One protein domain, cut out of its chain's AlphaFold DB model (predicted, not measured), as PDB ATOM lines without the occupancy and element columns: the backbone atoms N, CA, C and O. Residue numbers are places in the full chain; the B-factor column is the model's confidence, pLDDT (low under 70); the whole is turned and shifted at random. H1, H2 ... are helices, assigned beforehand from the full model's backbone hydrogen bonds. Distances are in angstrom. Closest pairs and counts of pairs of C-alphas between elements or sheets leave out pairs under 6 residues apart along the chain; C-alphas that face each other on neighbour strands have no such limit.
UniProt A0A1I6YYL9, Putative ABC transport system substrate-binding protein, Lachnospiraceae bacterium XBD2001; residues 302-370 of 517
ATOM      1  N   TRP A 302     -24.981 -50.179  20.247       82.75
ATOM      2  CA  TRP A 302     -23.882 -50.423  21.190       82.75
ATOM      3  C   TRP A 302     -22.606 -49.673  20.809       82.75
ATOM      4  O   TRP A 302     -21.993 -49.010  21.642       82.75
ATOM      5  N   GLY A 303     -22.226 -49.722  19.529       75.50
ATOM      6  CA  GLY A 303     -21.030 -49.030  19.047       75.50
ATOM      7  C   GLY A 303     -21.115 -47.514  19.247       75.50
ATOM      8  O   GLY A 303     -20.149 -46.894  19.688       75.50
ATOM      9  N   ARG A 304     -22.291 -46.922  18.996       77.50
ATOM     10  CA  ARG A 304     -22.524 -45.484  19.212       77.50
ATOM     11  C   ARG A 304     -22.529 -45.123  20.690       77.50
ATOM     12  O   ARG A 304     -21.983 -44.089  21.061       77.50
ATOM     13  N   TYR A 305     -23.137 -45.970  21.515       80.94
ATOM     14  CA  TYR A 305     -23.146 -45.821  22.963       80.94
ATOM     15  C   TYR A 305     -21.721 -45.809  23.529       80.94
ATOM     16  O   TYR A 305     -21.335 -44.852  24.204       80.94
ATOM     17  N   LYS A 306     -20.897 -46.801  23.167       78.81
ATOM     18  CA  LYS A 306     -19.493 -46.860  23.591       78.81
ATOM     19  C   LYS A 306     -18.694 -45.666  23.065       78.81
ATOM     20  O   LYS A 306     -17.944 -45.080  23.833       78.81
ATOM     21  N   GLU A 307     -18.881 -45.250  21.809       79.44
ATOM     22  CA  GLU A 307     -18.219 -44.047  21.275       79.44
ATOM     23  C   GLU A 307     -18.579 -42.788  22.082       79.44
ATOM     24  O   GLU A 307     -17.699 -41.990  22.389       79.44
ATOM     25  N   ALA A 308     -19.848 -42.608  22.459       80.06
ATOM     26  CA  ALA A 308     -20.280 -41.468  23.267       80.06
ATOM     27  C   ALA A 308     -19.680 -41.496  24.684       80.06
ATOM     28  O   ALA A 308     -19.203 -40.464  25.158       80.06
ATOM     29  N   SER A 309     -19.651 -42.670  25.322       79.44
ATOM     30  CA  SER A 309     -19.018 -42.868  26.633       79.44
ATOM     31  C   SER A 309     -17.512 -42.584  26.577       79.44
ATOM     32  O   SER A 309     -16.999 -41.757  27.331       79.44
ATOM     33  N   TYR A 310     -16.801 -43.152  25.597       81.12
ATOM     34  CA  TYR A 310     -15.372 -42.893  25.403       81.12
ATOM     35  C   TYR A 310     -15.071 -41.443  25.046       81.12
ATOM     36  O   TYR A 310     -14.040 -40.923  25.466       81.12
ATOM     37  N   ARG A 311     -15.967 -40.771  24.322       82.56
ATOM     38  CA  ARG A 311     -15.841 -39.341  24.042       82.56
ATOM     39  C   ARG A 311     -15.900 -38.521  25.324       82.56
ATOM     40  O   ARG A 311     -15.067 -37.645  25.506       82.56
ATOM     41  N   GLN A 312     -16.812 -38.843  26.239       81.44
ATOM     42  CA  GLN A 312     -16.879 -38.178  27.540       81.44
ATOM     43  C   GLN A 312     -15.607 -38.407  28.367       81.44
ATOM     44  O   GLN A 312     -15.060 -37.446  28.905       81.44
ATOM     45  N   VAL A 313     -15.101 -39.645  28.422       80.19
ATOM     46  CA  VAL A 313     -13.818 -39.952  29.081       80.19
ATOM     47  C   VAL A 313     -12.685 -39.153  28.441       80.19
ATOM     48  O   VAL A 313     -11.923 -38.502  29.150       80.19
ATOM     49  N   ALA A 314     -12.605 -39.127  27.108       82.69
ATOM     50  CA  ALA A 314     -11.605 -38.353  26.384       82.69
ATOM     51  C   ALA A 314     -11.682 -36.856  26.722       82.69
ATOM     52  O   ALA A 314     -10.648 -36.236  26.963       82.69
ATOM     53  N   THR A 315     -12.884 -36.277  26.799       87.12
ATOM     54  CA  THR A 315     -13.077 -34.880  27.208       87.12
ATOM     55  C   THR A 315     -12.572 -34.626  28.633       87.12
ATOM     56  O   THR A 315     -11.901 -33.620  28.861       87.12
ATOM     57  N   GLU A 316     -12.867 -35.500  29.601       85.94
ATOM     58  CA  GLU A 316     -12.389 -35.333  30.984       85.94
ATOM     59  C   GLU A 316     -10.870 -35.503  31.096       85.94
ATOM     60  O   GLU A 316     -10.213 -34.694  31.747       85.94
ATOM     61  N   VAL A 317     -10.289 -36.486  30.403       85.31
ATOM     62  CA  VAL A 317      -8.831 -36.679  30.346       85.31
ATOM     63  C   VAL A 317      -8.146 -35.435  29.782       85.31
ATOM     64  O   VAL A 317      -7.179 -34.945  30.361       85.31
ATOM     65  N   LEU A 318      -8.671 -34.874  28.689       88.62
ATOM     66  CA  LEU A 318      -8.117 -33.663  28.084       88.62
ATOM     67  C   LEU A 318      -8.203 -32.454  29.023       88.62
ATOM     68  O   LEU A 318      -7.241 -31.700  29.096       88.62
ATOM     69  N   LYS A 319      -9.287 -32.297  29.795       89.62
ATOM     70  CA  LYS A 319      -9.393 -31.229  30.809       89.62
ATOM     71  C   LYS A 319      -8.329 -31.337  31.898       89.62
ATOM     72  O   LYS A 319      -7.838 -30.312  32.355       89.62
ATOM     73  N   VAL A 320      -7.987 -32.552  32.329       89.00
ATOM     74  CA  VAL A 320      -6.911 -32.764  33.313       89.00
ATOM     75  C   VAL A 320      -5.548 -32.467  32.678       89.00
ATOM     76  O   VAL A 320      -4.723 -31.781  33.275       89.00
ATOM     77  N   LEU A 321      -5.333 -32.896  31.430       87.75
ATOM     78  CA  LEU A 321      -4.102 -32.644  30.670       87.75
ATOM     79  C   LEU A 321      -3.891 -31.174  30.263       87.75
ATOM     80  O   LEU A 321      -2.762 -30.803  29.926       87.75
ATOM     81  N   GLU A 322      -4.937 -30.341  30.265       87.12
ATOM     82  CA  GLU A 322      -4.828 -28.893  30.026       87.12
ATOM     83  C   GLU A 322      -4.004 -28.184  31.111       87.12
ATOM     84  O   GLU A 322      -3.433 -27.125  30.839       87.12
ATOM     85  N   ASP A 323      -3.903 -28.754  32.316       87.00
ATOM     86  CA  ASP A 323      -3.038 -28.215  33.361       87.00
ATOM     87  C   ASP A 323      -1.558 -28.438  32.999       87.00
ATOM     88  O   ASP A 323      -1.096 -29.560  32.762       87.00
ATOM     89  N   GLU A 324      -0.778 -27.358  32.933       79.25
ATOM     90  CA  GLU A 324       0.660 -27.432  32.656       79.25
ATOM     91  C   GLU A 324       1.422 -28.167  33.771       79.25
ATOM     92  O   GLU A 324       2.480 -28.734  33.494       79.25
ATOM     93  N   GLU A 325       0.877 -28.202  34.994       87.00
ATOM     94  CA  GLU A 325       1.431 -28.934  36.140       87.00
ATOM     95  C   GLU A 325       0.982 -30.406  36.198       87.00
ATOM     96  O   GLU A 325       1.454 -31.138  37.065       87.00
ATOM     97  N   CYS A 326       0.127 -30.862  35.271       87.00
ATOM     98  CA  CYS A 326      -0.322 -32.253  35.211       87.00
ATOM     99  C   CYS A 326       0.858 -33.221  35.004       87.00
ATOM    100  O   CYS A 326       1.602 -33.128  34.020       87.00
ATOM    101  N   ASP A 327       0.990 -34.175  35.923       90.88
ATOM    102  CA  ASP A 327       1.967 -35.258  35.913       90.88
ATOM    103  C   ASP A 327       1.293 -36.636  36.069       90.88
ATOM    104  O   ASP A 327       0.065 -36.760  36.093       90.88
ATOM    105  N   ALA A 328       2.100 -37.699  36.129       89.94
ATOM    106  CA  ALA A 328       1.595 -39.068  36.220       89.94
ATOM    107  C   ALA A 328       0.765 -39.308  37.491       89.94
ATOM    108  O   ALA A 328      -0.259 -39.988  37.429       89.94
ATOM    109  N   ASP A 329       1.168 -38.710  38.618       91.31
ATOM    110  CA  ASP A 329       0.449 -38.825  39.889       91.31
ATOM    111  C   ASP A 329      -0.924 -38.142  39.793       91.31
ATOM    112  O   ASP A 329      -1.930 -38.719  40.207       91.31
ATOM    113  N   THR A 330      -0.987 -36.967  39.158       90.62
ATOM    114  CA  THR A 330      -2.236 -36.231  38.907       90.62
ATOM    115  C   THR A 330      -3.214 -37.045  38.054       90.62
ATOM    116  O   THR A 330      -4.399 -37.144  38.381       90.62
ATOM    117  N   LEU A 331      -2.733 -37.671  36.974       83.44
ATOM    118  CA  LEU A 331      -3.563 -38.526  36.117       83.44
ATOM    119  C   LEU A 331      -4.007 -39.802  36.827       83.44
ATOM    120  O   LEU A 331      -5.150 -40.212  36.653       83.44
ATOM    121  N   LYS A 332      -3.141 -40.418  37.636       88.00
ATOM    122  CA  LYS A 332      -3.482 -41.626  38.392       88.00
ATOM    123  C   LYS A 332      -4.493 -41.345  39.503       88.00
ATOM    124  O   LYS A 332      -5.327 -42.197  39.787       88.00
ATOM    125  N   GLU A 333      -4.440 -40.163  40.113       88.81
ATOM    126  CA  GLU A 333      -5.444 -39.718  41.083       88.81
ATOM    127  C   GLU A 333      -6.800 -39.462  40.409       88.81
ATOM    128  O   GLU A 333      -7.833 -39.881  40.930       88.81
ATOM    129  N   ALA A 334      -6.804 -38.813  39.240       82.94
ATOM    130  CA  ALA A 334      -8.027 -38.523  38.491       82.94
ATOM    131  C   ALA A 334      -8.640 -39.766  37.817       82.94
ATOM    132  O   ALA A 334      -9.863 -39.874  37.729       82.94
ATOM    133  N   PHE A 335      -7.801 -40.700  37.360       81.69
ATOM    134  CA  PHE A 335      -8.184 -41.924  36.655       81.69
ATOM    135  C   PHE A 335      -7.451 -43.139  37.255       81.69
ATOM    136  O   PHE A 335      -6.472 -43.628  36.679       81.69
ATOM    137  N   PRO A 336      -7.913 -43.651  38.414       74.25
ATOM    138  CA  PRO A 336      -7.261 -44.753  39.124       74.25
ATOM    139  C   PRO A 336      -7.095 -46.026  38.291       74.25
ATOM    140  O   PRO A 336      -6.120 -46.756  38.485       74.25
ATOM    141  N   ASP A 337      -7.983 -46.256  37.326       70.12
ATOM    142  CA  ASP A 337      -8.002 -47.468  36.505       70.12
ATOM    143  C   ASP A 337      -7.012 -47.429  35.332       70.12
ATOM    144  O   ASP A 337      -6.764 -48.450  34.694       70.12
ATOM    145  N   PHE A 338      -6.402 -46.273  35.041       75.12
ATOM    146  CA  PHE A 338      -5.449 -46.169  33.937       75.12
ATOM    147  C   PHE A 338      -4.138 -46.874  34.283       75.12
ATOM    148  O   PHE A 338      -3.562 -46.679  35.357       75.12
ATOM    149  N   THR A 339      -3.633 -47.696  33.368       77.31
ATOM    150  CA  THR A 339      -2.331 -48.350  33.524       77.31
ATOM    151  C   THR A 339      -1.194 -47.333  33.415       77.31
ATOM    152  O   THR A 339      -1.363 -46.253  32.849       77.31
ATOM    153  N   GLU A 340      -0.010 -47.675  33.930       80.06
ATOM    154  CA  GLU A 340       1.177 -46.816  33.774       80.06
ATOM    155  C   GLU A 340       1.478 -46.536  32.292       80.06
ATOM    156  O   GLU A 340       1.741 -45.399  31.925       80.06
ATOM    157  N   GLU A 341       1.320 -47.538  31.421       77.81
ATOM    158  CA  GLU A 341       1.518 -47.394  29.972       77.81
ATOM    159  C   GLU A 341       0.514 -46.418  29.333       77.81
ATOM    160  O   GLU A 341       0.883 -45.620  28.471       77.81
ATOM    161  N   GLN A 342      -0.749 -46.436  29.777       79.00
ATOM    162  CA  GLN A 342      -1.762 -45.478  29.326       79.00
ATOM    163  C   GLN A 342      -1.445 -44.058  29.803       79.00
ATOM    164  O   GLN A 342      -1.585 -43.110  29.033       79.00
ATOM    165  N   ILE A 343      -0.995 -43.901  31.050       82.38
ATOM    166  CA  ILE A 343      -0.612 -42.600  31.613       82.38
ATOM    167  C   ILE A 343       0.604 -42.027  30.881       82.38
ATOM    168  O   ILE A 343       0.572 -40.868  30.463       82.38
ATOM    169  N   ASP A 344       1.637 -42.840  30.660       86.00
ATOM    170  CA  ASP A 344       2.833 -42.442  29.916       86.00
ATOM    171  C   ASP A 344       2.473 -42.022  28.486       86.00
ATOM    172  O   ASP A 344       2.875 -40.949  28.033       86.00
ATOM    173  N   PHE A 345       1.629 -42.801  27.798       84.69
ATOM    174  CA  PHE A 345       1.135 -42.454  26.466       84.69
ATOM    175  C   PHE A 345       0.432 -41.087  26.440       84.69
ATOM    176  O   PHE A 345       0.679 -40.283  25.533       84.69
ATOM    177  N   LEU A 346      -0.430 -40.803  27.420       85.81
ATOM    178  CA  LEU A 346      -1.158 -39.534  27.505       85.81
ATOM    179  C   LEU A 346      -0.214 -38.343  27.703       85.81
ATOM    180  O   LEU A 346      -0.377 -37.316  27.042       85.81
ATOM    181  N   LEU A 347       0.791 -38.483  28.570       87.56
ATOM    182  CA  LEU A 347       1.775 -37.431  28.836       87.56
ATOM    183  C   LEU A 347       2.705 -37.191  27.641       87.56
ATOM    184  O   LEU A 347       2.982 -36.037  27.305       87.56
ATOM    185  N   GLU A 348       3.154 -38.257  26.972       89.31
ATOM    186  CA  GLU A 348       4.034 -38.173  25.799       89.31
ATOM    187  C   GLU A 348       3.360 -37.502  24.596       89.31
ATOM    188  O   GLU A 348       4.025 -36.804  23.830       89.31
ATOM    189  N   ASN A 349       2.044 -37.682  24.436       87.38
ATOM    190  CA  ASN A 349       1.293 -37.211  23.269       87.38
ATOM    191  C   ASN A 349       0.400 -35.991  23.564       87.38
ATOM    192  O   ASN A 349      -0.398 -35.601  22.712       87.38
ATOM    193  N   ARG A 350       0.533 -35.352  24.738       85.50
ATOM    194  CA  ARG A 350      -0.393 -34.307  25.232       85.50
ATOM    195  C   ARG A 350      -0.655 -33.139  24.274       85.50
ATOM    196  O   ARG A 350      -1.724 -32.545  24.331       85.50
ATOM    197  N   GLU A 351       0.307 -32.787  23.418       84.56
ATOM    198  CA  GLU A 351       0.169 -31.669  22.468       84.56
ATOM    199  C   GLU A 351      -0.611 -32.045  21.196       84.56
ATOM    200  O   GLU A 351      -1.189 -31.171  20.549       84.56
ATOM    201  N   ASP A 352      -0.642 -33.335  20.847       85.94
ATOM    202  CA  ASP A 352      -1.243 -33.857  19.613       85.94
ATOM    203  C   ASP A 352      -2.598 -34.547  19.857       85.94
ATOM    204  O   ASP A 352      -3.335 -34.839  18.908       85.94
ATOM    205  N   LEU A 353      -2.950 -34.804  21.122       86.94
ATOM    206  CA  LEU A 353      -4.214 -35.425  21.498       86.94
ATOM    207  C   LEU A 353      -5.395 -34.472  21.281       86.94
ATOM    208  O   LEU A 353      -5.443 -33.342  21.762       86.94
ATOM    209  N   THR A 354      -6.399 -34.979  20.578       88.81
ATOM    210  CA  THR A 354      -7.709 -34.353  20.405       88.81
ATOM    211  C   THR A 354      -8.791 -35.276  20.945       88.81
ATOM    212  O   THR A 354      -8.583 -36.486  21.057       88.81
ATOM    213  N   GLU A 355      -9.969 -34.721  21.233       88.06
ATOM    214  CA  GLU A 355     -11.119 -35.515  21.675       88.06
ATOM    215  C   GLU A 355     -11.431 -36.631  20.670       88.06
ATOM    216  O   GLU A 355     -11.547 -37.792  21.053       88.06
ATOM    217  N   ASP A 356     -11.459 -36.312  19.371       85.19
ATOM    218  CA  ASP A 356     -11.730 -37.288  18.314       85.19
ATOM    219  C   ASP A 356     -10.639 -38.365  18.207       85.19
ATOM    220  O   ASP A 356     -10.960 -39.542  18.043       85.19
ATOM    221  N   SER A 357      -9.355 -38.000  18.314       85.62
ATOM    222  CA  SER A 357      -8.260 -38.978  18.226       85.62
ATOM    223  C   SER A 357      -8.217 -39.908  19.435       85.62
ATOM    224  O   SER A 357      -8.000 -41.106  19.267       85.62
ATOM    225  N   LEU A 358      -8.452 -39.381  20.640       82.44
ATOM    226  CA  LEU A 358      -8.466 -40.175  21.867       82.44
ATOM    227  C   LEU A 358      -9.717 -41.062  21.935       82.44
ATOM    228  O   LEU A 358      -9.607 -42.241  22.256       82.44
ATOM    229  N   THR A 359     -10.879 -40.547  21.522       78.25
ATOM    230  CA  THR A 359     -12.107 -41.347  21.374       78.25
ATOM    231  C   THR A 359     -11.893 -42.494  20.390       78.25
ATOM    232  O   THR A 359     -12.229 -43.634  20.693       78.25
ATOM    233  N   ALA A 360     -11.304 -42.226  19.219       76.50
ATOM    234  CA  ALA A 360     -11.037 -43.256  18.218       76.50
ATOM    235  C   ALA A 360     -10.057 -44.328  18.724       76.50
ATOM    236  O   ALA A 360     -10.242 -45.506  18.420       76.50
ATOM    237  N   GLN A 361      -9.053 -43.934  19.513       75.94
ATOM    238  CA  GLN A 361      -8.111 -44.857  20.141       75.94
ATOM    239  C   GLN A 361      -8.811 -45.742  21.185       75.94
ATOM    240  O   GLN A 361      -8.734 -46.962  21.095       75.94
ATOM    241  N   LEU A 362      -9.591 -45.147  22.093       71.31
ATOM    242  CA  LEU A 362     -10.372 -45.873  23.102       71.31
ATOM    243  C   LEU A 362     -11.396 -46.828  22.476       71.31
ATOM    244  O   LEU A 362     -11.572 -47.950  22.950       71.31
ATOM    245  N   VAL A 363     -12.052 -46.407  21.392       69.56
ATOM    246  CA  VAL A 363     -12.921 -47.279  20.599       69.56
ATOM    247  C   VAL A 363     -12.091 -48.415  20.005       69.56
ATOM    248  O   VAL A 363     -12.457 -49.564  20.204       69.56
ATOM    249  N   SER A 364     -10.978 -48.145  19.322       67.69
ATOM    250  CA  SER A 364     -10.133 -49.177  18.701       67.69
ATOM    251  C   SER A 364      -9.643 -50.227  19.702       67.69
ATOM    252  O   SER A 364      -9.748 -51.425  19.436       67.69
ATOM    253  N   ASP A 365      -9.155 -49.786  20.859       65.38
ATOM    254  CA  ASP A 365      -8.566 -50.661  21.873       65.38
ATOM    255  C   ASP A 365      -9.622 -51.553  22.544       65.38
ATOM    256  O   ASP A 365      -9.335 -52.688  22.922       65.38
ATOM    257  N   ASN A 366     -10.876 -51.088  22.609       61.78
ATOM    258  CA  ASN A 366     -11.963 -51.808  23.273       61.78
ATOM    259  C   ASN A 366     -12.977 -52.475  22.326       61.78
ATOM    260  O   ASN A 366     -13.710 -53.360  22.757       61.78
ATOM    261  N   SER A 367     -13.025 -52.114  21.040       51.72
ATOM    262  CA  SER A 367     -13.969 -52.691  20.057       51.72
ATOM    263  C   SER A 367     -13.691 -54.163  19.750       51.72
ATOM    264  O   SER A 367     -14.579 -54.866  19.282       51.72
ATOM    265  N   ASN A 368     -12.465 -54.626  20.013       43.22
ATOM    266  CA  ASN A 368     -12.029 -56.002  19.765       43.22
ATOM    267  C   ASN A 368     -11.911 -56.855  21.040       43.22
ATOM    268  O   ASN A 368     -11.568 -58.033  20.937       43.22
ATOM    269  N   ARG A 369     -12.205 -56.314  22.232       49.81
ATOM    270  CA  ARG A 369     -12.320 -57.117  23.460       49.81
ATOM    271  C   ARG A 369     -13.718 -57.728  23.532       49.81
ATOM    272  O   ARG A 369     -14.563 -57.304  24.318       49.81
ATOM    273  N   ILE A 370     -13.963 -58.739  22.699       49.91
ATOM    274  CA  ILE A 370     -14.980 -59.737  23.038       49.91
ATOM    275  C   ILE A 370     -14.394 -60.484  24.234       49.91
ATOM    276  O   ILE A 370     -13.508 -61.315  24.070       49.91
TER     277      ILE A 370
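What this domain is: This is residues 302 to 370 of the 517 residues of the protein "Putative ABC transport system substrate-binding protein" of Lachnospiraceae bacterium XBD2001 (UniProt A0A1I6YYL9). What does the model look like at first sight? One long helix, H1, is crossed near its middle by a second helix, H4, and two short helices, H2 and H3, set nearly at right angles to each other, sit by the last residues of H1. What is it made of, and how large is it? The printed part has 69 residues with four named helices, in the order H1, H2, H3, H4, and no named strand, and its class is all helix. It is compact, with a radius of gyration of the C-alphas of 11.9 A, yet elongated in outline, spanning 36 by 20 by 17 A.

How they stand to each other: What touches the longest helix? H1, residues 302 to 321, and H4, residues 355 to 367, touch, with 16 pairs of C-alphas within 8 A; the closest C-alphas are those of Arg 311 and Thr 359, 5.0 A apart. They run opposite ways at a steep tilt of 50 degrees. How do the two short helices stand? H2, residues 328 to 334, and H3, residues 340 to 348, touch, the closest C-alphas being those of Ala 328 and Ile 343, 6.2 A apart. They are only just about perpendicular, at 72 degrees. How near do they come to the other two helices? H2 is close to H1 but not clearly touching, the closest C-alphas being those of Val 320 and Leu 331, 7.2 A apart; H3 is likewise close to H1 but not clearly touching, with those of Leu 321 and Leu 347 7.8 A apart. H2 and H4 are apart, and so are H3 and H4. What do the backbones show? In H1, H2, H3 and H4 every O i to N i+4 pair is within hydrogen-bond range.

Where its parts are: Where does the longest helix run? H1 begins at C-alpha 302, (-23.882, -50.423, 21.190), and ends at C-alpha 321, (-4.102, -32.644, 30.670), 28.2 A away. How long are the others? From first to last C-alpha, H2 measures 9.9 A, H3 12.1 A and H4 17.5 A; H4 ends at C-alpha 367, (-13.969, -52.691, 20.057).

The domain as a whole: How far does it reach? The two C-alphas farthest apart are those of Glu 325 and Ile 370, at 37.3 A. Are there cuts or long links? The printed part has no cut; the link from H2 to H3 is tight, and those from H1 to H2 and from H3 to H4 are short. Where is confidence low? The mean pLDDT of the printed part is 80.3, and residues 363 to 370, of which 363 to 367 belong to H4, are under 70.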